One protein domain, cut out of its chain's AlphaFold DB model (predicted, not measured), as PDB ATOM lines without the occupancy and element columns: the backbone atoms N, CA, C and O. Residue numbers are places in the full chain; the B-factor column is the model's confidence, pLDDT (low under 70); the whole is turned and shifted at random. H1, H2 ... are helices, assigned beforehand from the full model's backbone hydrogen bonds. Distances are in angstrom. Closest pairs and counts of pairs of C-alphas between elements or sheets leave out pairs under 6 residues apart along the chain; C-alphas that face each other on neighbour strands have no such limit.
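What this domain is: This is residues 20 to 104 of the 177 residues of an uncharacterized protein of Leptospira johnsonii (UniProt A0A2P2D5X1). What shape do the parts make? Six helices form a small cluster with H4 in its middle: the long helix H6 packs on one side of H4, and H1 and H3, paired with each other, lie on the other. H2 and H5 sit at opposite sides of the space between H1 and H4, H2 packing on H4 and H5 on H1. What is printed, and how large is it? The printed part has 85 residues with six named helices, in the order H1 to H6, and no named strand; the class is all helix. It is compact, with a radius of gyration of the C-alphas of 12.4 A, and rounded, spanning 31 by 27 by 24 A.

Where its parts are: Where do the first helices run? H1 is residues 20 to 30, 15.1 A long, beginning at C-alpha 20 (-34.939, 22.117, -8.052). H2 is residues 32 to 39, 10.6 A, and H3 residues 43 to 52, 14.3 A. Where are the others? H4 is residues 58 to 68, 15.3 A long, from C-alpha 58 (-31.380, 31.855, -1.566), and H5 is residues 72 to 77, 8.3 A. H6, residues 86 to 103, is the longest at 25.1 A and ends at C-alpha 103 (-26.574, 42.800, 2.155).

How they stand to each other: What does H1 touch? H1 touches H3 at a shallow tilt of 31 degrees, opposite ways; their closest C-alphas, Gly 20 and Ala 50, are 4.0 A apart. H1 touches H5 at a steep tilt of 39 degrees, with the C-alphas of Arg 22 and Ile 75 closest at 5.4 A. Where is H2? H2 touches H4 at a steep tilt of 64 degrees, the closest C-alphas being those of Val 39 and Leu 64, 6.6 A. H2 and H3 only just touch, with 3 pairs of C-alphas within 8 A, the closest Val 36 and Gln 43 at 6.4 A. How does H6 stand? H6 touches H4, opposite ways, at a steep tilt of 36 degrees, only just past shallow; the closest C-alphas, Ile 66 and Gln 89, are 6.2 A apart. H6 is apart from H1, H2 and H3. What do the helix backbones show? In H1, H2, H3, H4, H5 and H6 every O i to N i+4 pair is within hydrogen-bond range.

The domain as a whole: How far does it reach? The two C-alphas farthest apart, those of Gln 29 and Gln 104, are 34.3 A apart. Are there cuts or long links? The printed part has no cut and no long link; H5 to H6, with 8 residues between them, is short, and the other links are tight. Where is confidence low? The mean pLDDT of the printed part is 85.1; residues 53 to 54, residue 97 and residues 99 to 104 are under 70.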
ATOM      1  N   GLY A  20     -34.750  21.832  -6.629       90.50
ATOM      2  CA  GLY A  20     -34.939  22.117  -8.052       90.50
ATOM      3  C   GLY A  20     -36.088  21.322  -8.678       90.50
ATOM      4  O   GLY A  20     -36.886  21.877  -9.433       90.50
ATOM      5  N   LYS A  21     -36.245  20.039  -8.320       91.12
ATOM      6  CA  LYS A  21     -37.371  19.208  -8.791       91.12
ATOM      7  C   LYS A  21     -38.712  19.701  -8.252       91.12
ATOM      8  O   LYS A  21     -39.700  19.710  -8.986       91.12
ATOM      9  N   ARG A  22     -38.750  20.133  -6.989       91.94
ATOM     10  CA  ARG A  22     -39.954  20.706  -6.369       91.94
ATOM     11  C   ARG A  22     -40.301  22.069  -6.968       91.94
ATOM     12  O   ARG A  22     -41.477  22.322  -7.222       91.94
ATOM     13  N   LEU A  23     -39.299  22.890  -7.283       93.62
ATOM     14  CA  LEU A  23     -39.487  24.174  -7.962       93.62
ATOM     15  C   LEU A  23     -40.041  23.977  -9.368       93.62
ATOM     16  O   LEU A  23     -41.064  24.567  -9.699       93.62
ATOM     17  N   LEU A  24     -39.434  23.098 -10.168       93.62
ATOM     18  CA  LEU A  24     -39.921  22.803 -11.516       93.62
ATOM     19  C   LEU A  24     -41.361  22.273 -11.493       93.62
ATOM     20  O   LEU A  24     -42.178  22.680 -12.317       93.62
ATOM     21  N   HIS A  25     -41.690  21.410 -10.529       93.69
ATOM     22  CA  HIS A  25     -43.061  20.946 -10.341       93.69
ATOM     23  C   HIS A  25     -44.022  22.108 -10.048       93.69
ATOM     24  O   HIS A  25     -45.030  22.240 -10.736       93.69
ATOM     25  N   ALA A  26     -43.712  22.973  -9.078       93.50
ATOM     26  CA  ALA A  26     -44.558  24.121  -8.742       93.50
ATOM     27  C   ALA A  26     -44.727  25.087  -9.929       93.50
ATOM     28  O   ALA A  26     -45.833  25.537 -10.217       93.50
ATOM     29  N   VAL A  27     -43.655  25.332 -10.684       93.94
ATOM     30  CA  VAL A  27     -43.673  26.156 -11.900       93.94
ATOM     31  C   VAL A  27     -44.553  25.535 -12.995       93.94
ATOM     32  O   VAL A  27     -45.281  26.251 -13.682       93.94
ATOM     33  N   HIS A  28     -44.539  24.210 -13.154       93.81
ATOM     34  CA  HIS A  28     -45.451  23.524 -14.074       93.81
ATOM     35  C   HIS A  28     -46.917  23.671 -13.650       93.81
ATOM     36  O   HIS A  28     -47.758  23.913 -14.513       93.81
ATOM     37  N   GLN A  29     -47.215  23.581 -12.349       92.62
ATOM     38  CA  GLN A  29     -48.571  23.784 -11.818       92.62
ATOM     39  C   GLN A  29     -49.054  25.234 -11.996       92.62
ATOM     40  O   GLN A  29     -50.218  25.459 -12.316       92.62
ATOM     41  N   TYR A  30     -48.160  26.215 -11.845       90.69
ATOM     42  CA  TYR A  30     -48.438  27.629 -12.131       90.69
ATOM     43  C   TYR A  30     -48.650  27.899 -13.637       90.69
ATOM     44  O   TYR A  30     -49.417  28.783 -14.029       90.69
ATOM     45  N   GLY A  31     -47.978  27.121 -14.487       93.56
ATOM     46  CA  GLY A  31     -47.947  27.270 -15.938       93.56
ATOM     47  C   GLY A  31     -46.595  27.810 -16.398       93.56
ATOM     48  O   GLY A  31     -46.315  29.000 -16.267       93.56
ATOM     49  N   ILE A  32     -45.772  26.932 -16.984       91.50
ATOM     50  CA  ILE A  32     -44.366  27.219 -17.318       91.50
ATOM     51  C   ILE A  32     -44.195  28.476 -18.180       91.50
ATOM     52  O   ILE A  32     -43.336  29.294 -17.879       91.50
ATOM     53  N   GLN A  33     -45.049  28.684 -19.186       91.31
ATOM     54  CA  GLN A  33     -44.951  29.845 -20.076       91.31
ATOM     55  C   GLN A  33     -45.189  31.159 -19.320       91.31
ATOM     56  O   GLN A  33     -44.390  32.087 -19.410       91.31
ATOM     57  N   ARG A  34     -46.234  31.188 -18.480       89.56
ATOM     58  CA  ARG A  34     -46.562  32.341 -17.629       89.56
ATOM     59  C   ARG A  34     -45.466  32.619 -16.607       89.56
ATOM     60  O   ARG A  34     -45.222  33.770 -16.271       89.56
ATOM     61  N   ALA A  35     -44.832  31.573 -16.077       88.69
ATOM     62  CA  ALA A  35     -43.730  31.733 -15.140       88.69
ATOM     63  C   ALA A  35     -42.506  32.350 -15.824       88.69
ATOM     64  O   ALA A  35     -41.961  33.321 -15.310       88.69
ATOM     65  N   VAL A  36     -42.117  31.830 -16.993       90.12
ATOM     66  CA  VAL A  36     -40.977  32.332 -17.780       90.12
ATOM     67  C   VAL A  36     -41.144  33.816 -18.109       90.12
ATOM     68  O   VAL A  36     -40.215  34.590 -17.893       90.12
ATOM     69  N   GLU A  37     -42.333  34.218 -18.560       87.25
ATOM     70  CA  GLU A  37     -42.659  35.621 -18.853       87.25
ATOM     71  C   GLU A  37     -42.601  36.507 -17.605       87.25
ATOM     72  O   GLU A  37     -42.123  37.637 -17.666       87.25
ATOM     73  N   ARG A  38     -43.065  35.996 -16.458       81.81
ATOM     74  CA  ARG A  38     -43.170  36.780 -15.223       81.81
ATOM     75  C   ARG A  38     -41.832  37.004 -14.527       81.81
ATOM     76  O   ARG A  38     -41.625  38.084 -13.988       81.81
ATOM     77  N   VAL A  39     -40.961  35.998 -14.520       84.38
ATOM     78  CA  VAL A  39     -39.699  36.033 -13.760       84.38
ATOM     79  C   VAL A  39     -38.463  36.274 -14.630       84.38
ATOM     80  O   VAL A  39     -37.353  36.342 -14.112       84.38
ATOM     81  N   ASN A  40     -38.632  36.375 -15.953       84.56
ATOM     82  CA  ASN A  40     -37.544  36.501 -16.929       84.56
ATOM     83  C   ASN A  40     -36.464  35.400 -16.803       84.56
ATOM     84  O   ASN A  40     -35.277  35.621 -17.041       84.56
ATOM     85  N   ILE A  41     -36.874  34.187 -16.416       87.00
ATOM     86  CA  ILE A  41     -36.010  33.002 -16.333       87.00
ATOM     87  C   ILE A  41     -36.474  31.985 -17.362       87.00
ATOM     88  O   ILE A  41     -37.643  31.615 -17.399       87.00
ATOM     89  N   THR A  42     -35.543  31.488 -18.176       90.00
ATOM     90  CA  THR A  42     -35.870  30.514 -19.221       90.00
ATOM     91  C   THR A  42     -36.324  29.171 -18.643       90.00
ATOM     92  O   THR A  42     -35.835  28.714 -17.607       90.00
ATOM     93  N   GLN A  43     -37.189  28.467 -19.377       91.25
ATOM     94  CA  GLN A  43     -37.575  27.091 -19.048       91.25
ATOM     95  C   GLN A  43     -36.354  26.166 -18.913       91.25
ATOM     96  O   GLN A  43     -36.326  25.300 -18.037       91.25
ATOM     97  N   HIS A  44     -35.330  26.366 -19.748       90.56
ATOM     98  CA  HIS A  44     -34.090  25.597 -19.690       90.56
ATOM     99  C   HIS A  44     -33.374  25.766 -18.342       90.56
ATOM    100  O   HIS A  44     -32.880  24.789 -17.784       90.56
ATOM    101  N   THR A  45     -33.366  26.973 -17.769       89.88
ATOM    102  CA  THR A  45     -32.780  27.229 -16.444       89.88
ATOM    103  C   THR A  45     -33.509  26.451 -15.345       89.88
ATOM    104  O   THR A  45     -32.853  25.782 -14.547       89.88
ATOM    105  N   PHE A  46     -34.847  26.447 -15.340       91.25
ATOM    106  CA  PHE A  46     -35.626  25.647 -14.382       91.25
ATOM    107  C   PHE A  46     -35.351  24.144 -14.517       91.25
ATOM    108  O   PHE A  46     -35.193  23.440 -13.518       91.25
ATOM    109  N   GLN A  47     -35.252  23.645 -15.751       91.25
ATOM    110  CA  GLN A  47     -34.896  22.248 -16.007       91.25
ATOM    111  C   GLN A  47     -33.475  21.925 -15.540       91.25
ATOM    112  O   GLN A  47     -33.254  20.846 -14.994       91.25
ATOM    113  N   ARG A  48     -32.523  22.846 -15.722       90.62
ATOM    114  CA  ARG A  48     -31.140  22.683 -15.266       90.62
ATOM    115  C   ARG A  48     -31.073  22.560 -13.746       90.62
ATOM    116  O   ARG A  48     -30.499  21.590 -13.262       90.62
ATOM    117  N   TRP A  49     -31.742  23.449 -13.010       91.06
ATOM    118  CA  TRP A  49     -31.833  23.363 -11.546       91.06
ATOM    119  C   TRP A  49     -32.447  22.043 -11.064       91.06
ATOM    120  O   TRP A  49     -31.995  21.477 -10.075       91.06
ATOM    121  N   ALA A  50     -33.442  21.509 -11.776       90.06
ATOM    122  CA  ALA A  50     -34.048  20.222 -11.435       90.06
ATOM    123  C   ALA A  50     -33.187  18.994 -11.789       90.06
ATOM    124  O   ALA A  50     -33.369  17.935 -11.184       90.06
ATOM    125  N   ARG A  51     -32.309  19.099 -12.796       86.94
ATOM    126  CA  ARG A  51     -31.468  17.992 -13.288       86.94
ATOM    127  C   ARG A  51     -30.127  17.896 -12.572       86.94
ATOM    128  O   ARG A  51     -29.713  16.791 -12.249       86.94
ATOM    129  N   ASN A  52     -29.472  19.031 -12.357       75.62
ATOM    130  CA  ASN A  52     -28.106  19.088 -11.839       75.62
ATOM    131  C   ASN A  52     -28.043  19.152 -10.310       75.62
ATOM    132  O   ASN A  52     -26.951  19.148  -9.757       75.62
ATOM    133  N   ASP A  53     -29.197  19.272  -9.643       66.75
ATOM    134  CA  ASP A  53     -29.284  19.634  -8.224       66.75
ATOM    135  C   ASP A  53     -28.422  20.871  -7.888       66.75
ATOM    136  O   ASP A  53     -27.919  21.029  -6.775       66.75
ATOM    137  N   ASP A  54     -28.278  21.770  -8.872       68.56
ATOM    138  CA  ASP A  54     -27.586  23.044  -8.728       68.56
ATOM    139  C   ASP A  54     -28.247  23.820  -7.586       68.56
ATOM    140  O   ASP A  54     -29.460  24.065  -7.592       68.56
ATOM    141  N   LYS A  55     -27.439  24.223  -6.603       77.81
ATOM    142  CA  LYS A  55     -27.920  25.029  -5.485       77.81
ATOM    143  C   LYS A  55     -28.415  26.369  -6.025       77.81
ATOM    144  O   LYS A  55     -27.641  27.150  -6.575       77.81
ATOM    145  N   ILE A  56     -29.707  26.629  -5.859       85.56
ATOM    146  CA  ILE A  56     -30.303  27.923  -6.181       85.56
ATOM    147  C   ILE A  56     -29.885  28.889  -5.075       85.56
ATOM    148  O   ILE A  56     -30.010  28.574  -3.890       85.56
ATOM    149  N   GLU A  57     -29.348  30.045  -5.454       85.31
ATOM    150  CA  GLU A  57     -29.022  31.092  -4.492       85.31
ATOM    151  C   GLU A  57     -30.291  31.522  -3.745       85.31
ATOM    152  O   GLU A  57     -31.341  31.714  -4.356       85.31
ATOM    153  N   GLU A  58     -30.203  31.654  -2.421       84.50
ATOM    154  CA  GLU A  58     -31.380  31.855  -1.566       84.50
ATOM    155  C   GLU A  58     -32.128  33.155  -1.905       84.50
ATOM    156  O   GLU A  58     -33.357  33.171  -1.885       84.50
ATOM    157  N   LEU A  59     -31.400  34.211  -2.294       81.38
ATOM    158  CA  LEU A  59     -31.978  35.479  -2.741       81.38
ATOM    159  C   LEU A  59     -32.821  35.288  -4.010       81.38
ATOM    160  O   LEU A  59     -34.004  35.622  -4.024       81.38
ATOM    161  N   ILE A  60     -32.230  34.664  -5.037       85.94
ATOM    162  CA  ILE A  60     -32.898  34.358  -6.311       85.94
ATOM    163  C   ILE A  60     -34.116  33.466  -6.063       85.94
ATOM    164  O   ILE A  60     -35.186  33.690  -6.626       85.94
ATOM    165  N   LEU A  61     -33.975  32.453  -5.204       89.56
ATOM    166  CA  LEU A  61     -35.080  31.575  -4.847       89.56
ATOM    167  C   LEU A  61     -36.221  32.376  -4.213       89.56
ATOM    168  O   LEU A  61     -37.346  32.293  -4.692       89.56
ATOM    169  N   ASN A  62     -35.950  33.176  -3.184       84.56
ATOM    170  CA  ASN A  62     -36.979  33.955  -2.498       84.56
ATOM    171  C   ASN A  62     -37.708  34.926  -3.446       84.56
ATOM    172  O   ASN A  62     -38.936  35.003  -3.400       84.56
ATOM    173  N   GLU A  63     -36.992  35.610  -4.344       82.38
ATOM    174  CA  GLU A  63     -37.598  36.489  -5.356       82.38
ATOM    175  C   GLU A  63     -38.568  35.728  -6.269       82.38
ATOM    176  O   GLU A  63     -39.704  36.163  -6.483       82.38
ATOM    177  N   LEU A  64     -38.156  34.554  -6.753       90.81
ATOM    178  CA  LEU A  64     -38.988  33.700  -7.602       90.81
ATOM    179  C   LEU A  64     -40.252  33.229  -6.886       90.81
ATOM    180  O   LEU A  64     -41.340  33.246  -7.465       90.81
ATOM    181  N   LEU A  65     -40.116  32.809  -5.628       91.12
ATOM    182  CA  LEU A  65     -41.235  32.309  -4.833       91.12
ATOM    183  C   LEU A  65     -42.275  33.394  -4.557       91.12
ATOM    184  O   LEU A  65     -43.472  33.099  -4.572       91.12
ATOM    185  N   ILE A  66     -41.850  34.646  -4.371       85.19
ATOM    186  CA  ILE A  66     -42.783  35.768  -4.238       85.19
ATOM    187  C   ILE A  66     -43.482  36.052  -5.561       85.19
ATOM    188  O   ILE A  66     -44.710  36.103  -5.626       85.19
ATOM    189  N   GLN A  67     -42.716  36.203  -6.643       83.94
ATOM    190  CA  GLN A  67     -43.288  36.560  -7.940       83.94
ATOM    191  C   GLN A  67     -44.289  35.513  -8.442       83.94
ATOM    192  O   GLN A  67     -45.272  35.872  -9.087       83.94
ATOM    193  N   LEU A  68     -44.072  34.234  -8.134       90.88
ATOM    194  CA  LEU A  68     -44.931  33.134  -8.577       90.88
ATOM    195  C   LEU A  68     -45.957  32.679  -7.528       90.88
ATOM    196  O   LEU A  68     -46.793  31.831  -7.840       90.88
ATOM    197  N   GLY A  69     -45.922  33.214  -6.304       89.19
ATOM    198  CA  GLY A  69     -46.816  32.792  -5.219       89.19
ATOM    199  C   GLY A  69     -46.579  31.348  -4.755       89.19
ATOM    200  O   GLY A  69     -47.531  30.630  -4.445       89.19
ATOM    201  N   ILE A  70     -45.324  30.891  -4.747       93.81
ATOM    202  CA  ILE A  70     -44.946  29.503  -4.444       93.81
ATOM    203  C   ILE A  70     -44.464  29.384  -2.993       93.81
ATOM    204  O   ILE A  70     -43.701  30.215  -2.506       93.81
ATOM    205  N   SER A  71     -44.897  28.331  -2.300       93.38
ATOM    206  CA  SER A  71     -44.544  28.045  -0.906       93.38
ATOM    207  C   SER A  71     -43.067  27.677  -0.763       93.38
ATOM    208  O   SER A  71     -42.590  26.702  -1.351       93.38
ATOM    209  N   LYS A  72     -42.338  28.406   0.086       93.25
ATOM    210  CA  LYS A  72     -40.943  28.095   0.427       93.25
ATOM    211  C   LYS A  72     -40.847  26.803   1.227       93.25
ATOM    212  O   LYS A  72     -39.948  25.996   0.986       93.25
ATOM    213  N   THR A  73     -41.808  26.559   2.112       91.19
ATOM    214  CA  THR A  73     -41.920  25.322   2.893       91.19
ATOM    215  C   THR A  73     -42.011  24.104   1.984       91.19
ATOM    216  O   THR A  73     -41.277  23.128   2.183       91.19
ATOM    217  N   TYR A  74     -42.845  24.180   0.944       91.94
ATOM    218  CA  TYR A  74     -42.962  23.129  -0.061       91.94
ATOM    219  C   TYR A  74     -41.634  22.885  -0.784       91.94
ATOM    220  O   TYR A  74     -41.199  21.740  -0.906       91.94
ATOM    221  N   ILE A  75     -40.936  23.941  -1.203       91.88
ATOM    222  CA  ILE A  75     -39.662  23.812  -1.923       91.88
ATOM    223  C   ILE A  75     -38.545  23.254  -1.040       91.88
ATOM    224  O   ILE A  75     -37.829  22.345  -1.468       91.88
ATOM    225  N   LYS A  76     -38.401  23.733   0.196       89.75
ATOM    226  CA  LYS A  76     -37.320  23.311   1.098       89.75
ATOM    227  C   LYS A  76     -37.554  21.918   1.674       89.75
ATOM    228  O   LYS A  76     -36.642  21.098   1.697       89.75
ATOM    229  N   THR A  77     -38.779  21.623   2.101       87.00
ATOM    230  CA  THR A  77     -39.068  20.416   2.898       87.00
ATOM    231  C   THR A  77     -39.882  19.361   2.158       87.00
ATOM    232  O   THR A  77     -39.990  18.228   2.630       87.00
ATOM    233  N   GLY A  78     -40.488  19.715   1.022       86.00
ATOM    234  CA  GLY A  78     -41.433  18.851   0.323       86.00
ATOM    235  C   GLY A  78     -42.712  18.594   1.113       86.00
ATOM    236  O   GLY A  78     -43.373  17.597   0.851       86.00
ATOM    237  N   LYS A  79     -43.066  19.423   2.099       86.00
ATOM    238  CA  LYS A  79     -44.316  19.303   2.866       86.00
ATOM    239  C   LYS A  79     -45.308  20.391   2.456       86.00
ATOM    240  O   LYS A  79     -44.899  21.476   2.062       86.00
ATOM    241  N   GLY A  80     -46.601  20.108   2.608       86.19
ATOM    242  CA  GLY A  80     -47.672  21.060   2.307       86.19
ATOM    243  C   GLY A  80     -48.028  21.142   0.820       86.19
ATOM    244  O   GLY A  80     -47.665  20.269   0.028       86.19
ATOM    245  N   ILE A  81     -48.775  22.187   0.464       89.88
ATOM    246  CA  ILE A  81     -49.163  22.506  -0.915       89.88
ATOM    247  C   ILE A  81     -48.154  23.470  -1.545       89.88
ATOM    248  O   ILE A  81     -47.468  24.208  -0.850       89.88
ATOM    249  N   TRP A  82     -48.056  23.463  -2.875       91.44
ATOM    250  CA  TRP A  82     -47.084  24.293  -3.592       91.44
ATOM    251  C   TRP A  82     -47.433  25.786  -3.589       91.44
ATOM    252  O   TRP A  82     -46.549  26.608  -3.802       91.44
ATOM    253  N   GLN A  83     -48.699  26.137  -3.360       94.12
ATOM    254  CA  GLN A  83     -49.175  27.518  -3.285       94.12
ATOM    255  C   GLN A  83     -48.833  28.101  -1.917       94.12
ATOM    256  O   GLN A  83     -49.140  27.487  -0.896       94.12
ATOM    257  N   ALA A  84     -48.209  29.274  -1.894       91.31
ATOM    258  CA  ALA A  84     -47.946  29.974  -0.642       91.31
ATOM    259  C   ALA A  84     -49.233  30.587  -0.081       91.31
ATOM    260  O   ALA A  84     -50.048  31.129  -0.834       91.31
ATOM    261  N   THR A  85     -49.387  30.567   1.243       90.25
ATOM    262  CA  THR A  85     -50.391  31.410   1.905       90.25
ATOM    263  C   THR A  85     -49.924  32.865   1.932       90.25
ATOM    264  O   THR A  85     -48.746  33.166   1.713       90.25
ATOM    265  N   THR A  86     -50.840  33.791   2.214       82.19
ATOM    266  CA  THR A  86     -50.505  35.213   2.337       82.19
ATOM    267  C   THR A  86     -49.493  35.455   3.461       82.19
ATOM    268  O   THR A  86     -48.577  36.256   3.295       82.19
ATOM    269  N   GLU A  87     -49.600  34.730   4.575       86.00
ATOM    270  CA  GLU A  87     -48.653  34.808   5.692       86.00
ATOM    271  C   GLU A  87     -47.257  34.329   5.279       86.00
ATOM    272  O   GLU A  87     -46.263  34.982   5.596       86.00
ATOM    273  N   GLU A  88     -47.168  33.227   4.526       85.00
ATOM    274  CA  GLU A  88     -45.887  32.724   4.026       85.00
ATOM    275  C   GLU A  88     -45.255  33.712   3.033       85.00
ATOM    276  O   GLU A  88     -44.060  33.987   3.117       85.00
ATOM    277  N   GLN A  89     -46.048  34.323   2.151       84.62
ATOM    278  CA  GLN A  89     -45.578  35.372   1.237       84.62
ATOM    279  C   GLN A  89     -45.048  36.600   1.983       84.62
ATOM    280  O   GLN A  89     -43.977  37.105   1.644       84.62
ATOM    281  N   MET A  90     -45.754  37.056   3.022       76.88
ATOM    282  CA  MET A  90     -45.288  38.155   3.872       76.88
ATOM    283  C   MET A  90     -43.986  37.800   4.597       76.88
ATOM    284  O   MET A  90     -43.100  38.647   4.701       76.88
ATOM    285  N   SER A  91     -43.835  36.551   5.044       83.38
ATOM    286  CA  SER A  91     -42.594  36.077   5.662       83.38
ATOM    287  C   SER A  91     -41.429  36.060   4.671       83.38
ATOM    288  O   SER A  91     -40.369  36.589   4.987       83.38
ATOM    289  N   ILE A  92     -41.614  35.512   3.461       81.12
ATOM    290  CA  ILE A  92     -40.562  35.479   2.425       81.12
ATOM    291  C   ILE A  92     -40.180  36.908   2.010       81.12
ATOM    292  O   ILE A  92     -39.003  37.205   1.813       81.12
ATOM    293  N   PHE A  93     -41.157  37.815   1.918       73.94
ATOM    294  CA  PHE A  93     -40.902  39.232   1.666       73.94
ATOM    295  C   PHE A  93     -40.107  39.882   2.803       73.94
ATOM    296  O   PHE A  93     -39.149  40.607   2.542       73.94
ATOM    297  N   GLY A  94     -40.462  39.601   4.058       74.25
ATOM    298  CA  GLY A  94     -39.723  40.062   5.231       74.25
ATOM    299  C   GLY A  94     -38.273  39.575   5.241       74.25
ATOM    300  O   GLY A  94     -37.371  40.368   5.518       74.25
ATOM    301  N   ASP A  95     -38.041  38.313   4.871       78.38
ATOM    302  CA  ASP A  95     -36.701  37.739   4.710       78.38
ATOM    303  C   ASP A  95     -35.922  38.461   3.604       78.38
ATOM    304  O   ASP A  95     -34.799  38.886   3.847       78.38
ATOM    305  N   LEU A  96     -36.526  38.699   2.431       75.00
ATOM    306  CA  LEU A  96     -35.891  39.463   1.348       75.00
ATOM    307  C   LEU A  96     -35.548  40.889   1.758       75.00
ATOM    308  O   LEU A  96     -34.448  41.347   1.481       75.00
ATOM    309  N   VAL A  97     -36.466  41.604   2.411       69.81
ATOM    310  CA  VAL A  97     -36.202  42.965   2.895       69.81
ATOM    311  C   VAL A  97     -35.076  42.939   3.919       69.81
ATOM    312  O   VAL A  97     -34.178  43.772   3.862       69.81
ATOM    313  N   THR A  98     -35.081  41.967   4.825       75.75
ATOM    314  CA  THR A  98     -34.035  41.812   5.836       75.75
ATOM    315  C   THR A  98     -32.690  41.477   5.201       75.75
ATOM    316  O   THR A  98     -31.682  42.062   5.590       75.75
ATOM    317  N   ASP A  99     -32.656  40.589   4.212       69.56
ATOM    318  CA  ASP A  99     -31.449  40.204   3.487       69.56
ATOM    319  C   ASP A  99     -30.952  41.335   2.588       69.56
ATOM    320  O   ASP A  99     -29.751  41.561   2.523       69.56
ATOM    321  N   LEU A 100     -31.834  42.128   1.975       61.66
ATOM    322  CA  LEU A 100     -31.483  43.359   1.258       61.66
ATOM    323  C   LEU A 100     -30.900  44.404   2.216       61.66
ATOM    324  O   LEU A 100     -29.842  44.964   1.946       61.66
ATOM    325  N   VAL A 101     -31.527  44.614   3.373       61.50
ATOM    326  CA  VAL A 101     -31.035  45.521   4.422       61.50
ATOM    327  C   VAL A 101     -29.692  45.047   4.987       61.50
ATOM    328  O   VAL A 101     -28.819  45.872   5.248       61.50
ATOM    329  N   LYS A 102     -29.494  43.736   5.161       62.88
ATOM    330  CA  LYS A 102     -28.237  43.140   5.643       62.88
ATOM    331  C   LYS A 102     -27.144  43.097   4.567       62.88
ATOM    332  O   LYS A 102     -25.971  43.219   4.908       62.88
ATOM    333  N   SER A 103     -27.504  42.916   3.295       59.88
ATOM    334  CA  SER A 103     -26.574  42.800   2.155       59.88
ATOM    335  C   SER A 103     -26.175  44.145   1.547       59.88
ATOM    336  O   SER A 103     -25.188  44.216   0.809       59.88
ATOM    337  N   GLN A 104     -26.886  45.227   1.869       52.50
ATOM    338  CA  GLN A 104     -26.564  46.567   1.400       52.50
ATOM    339  C   GLN A 104     -25.961  47.425   2.519       52.50
ATOM    340  O   GLN A 104     -26.512  47.590   3.599       52.50
TER     341      GLN A 104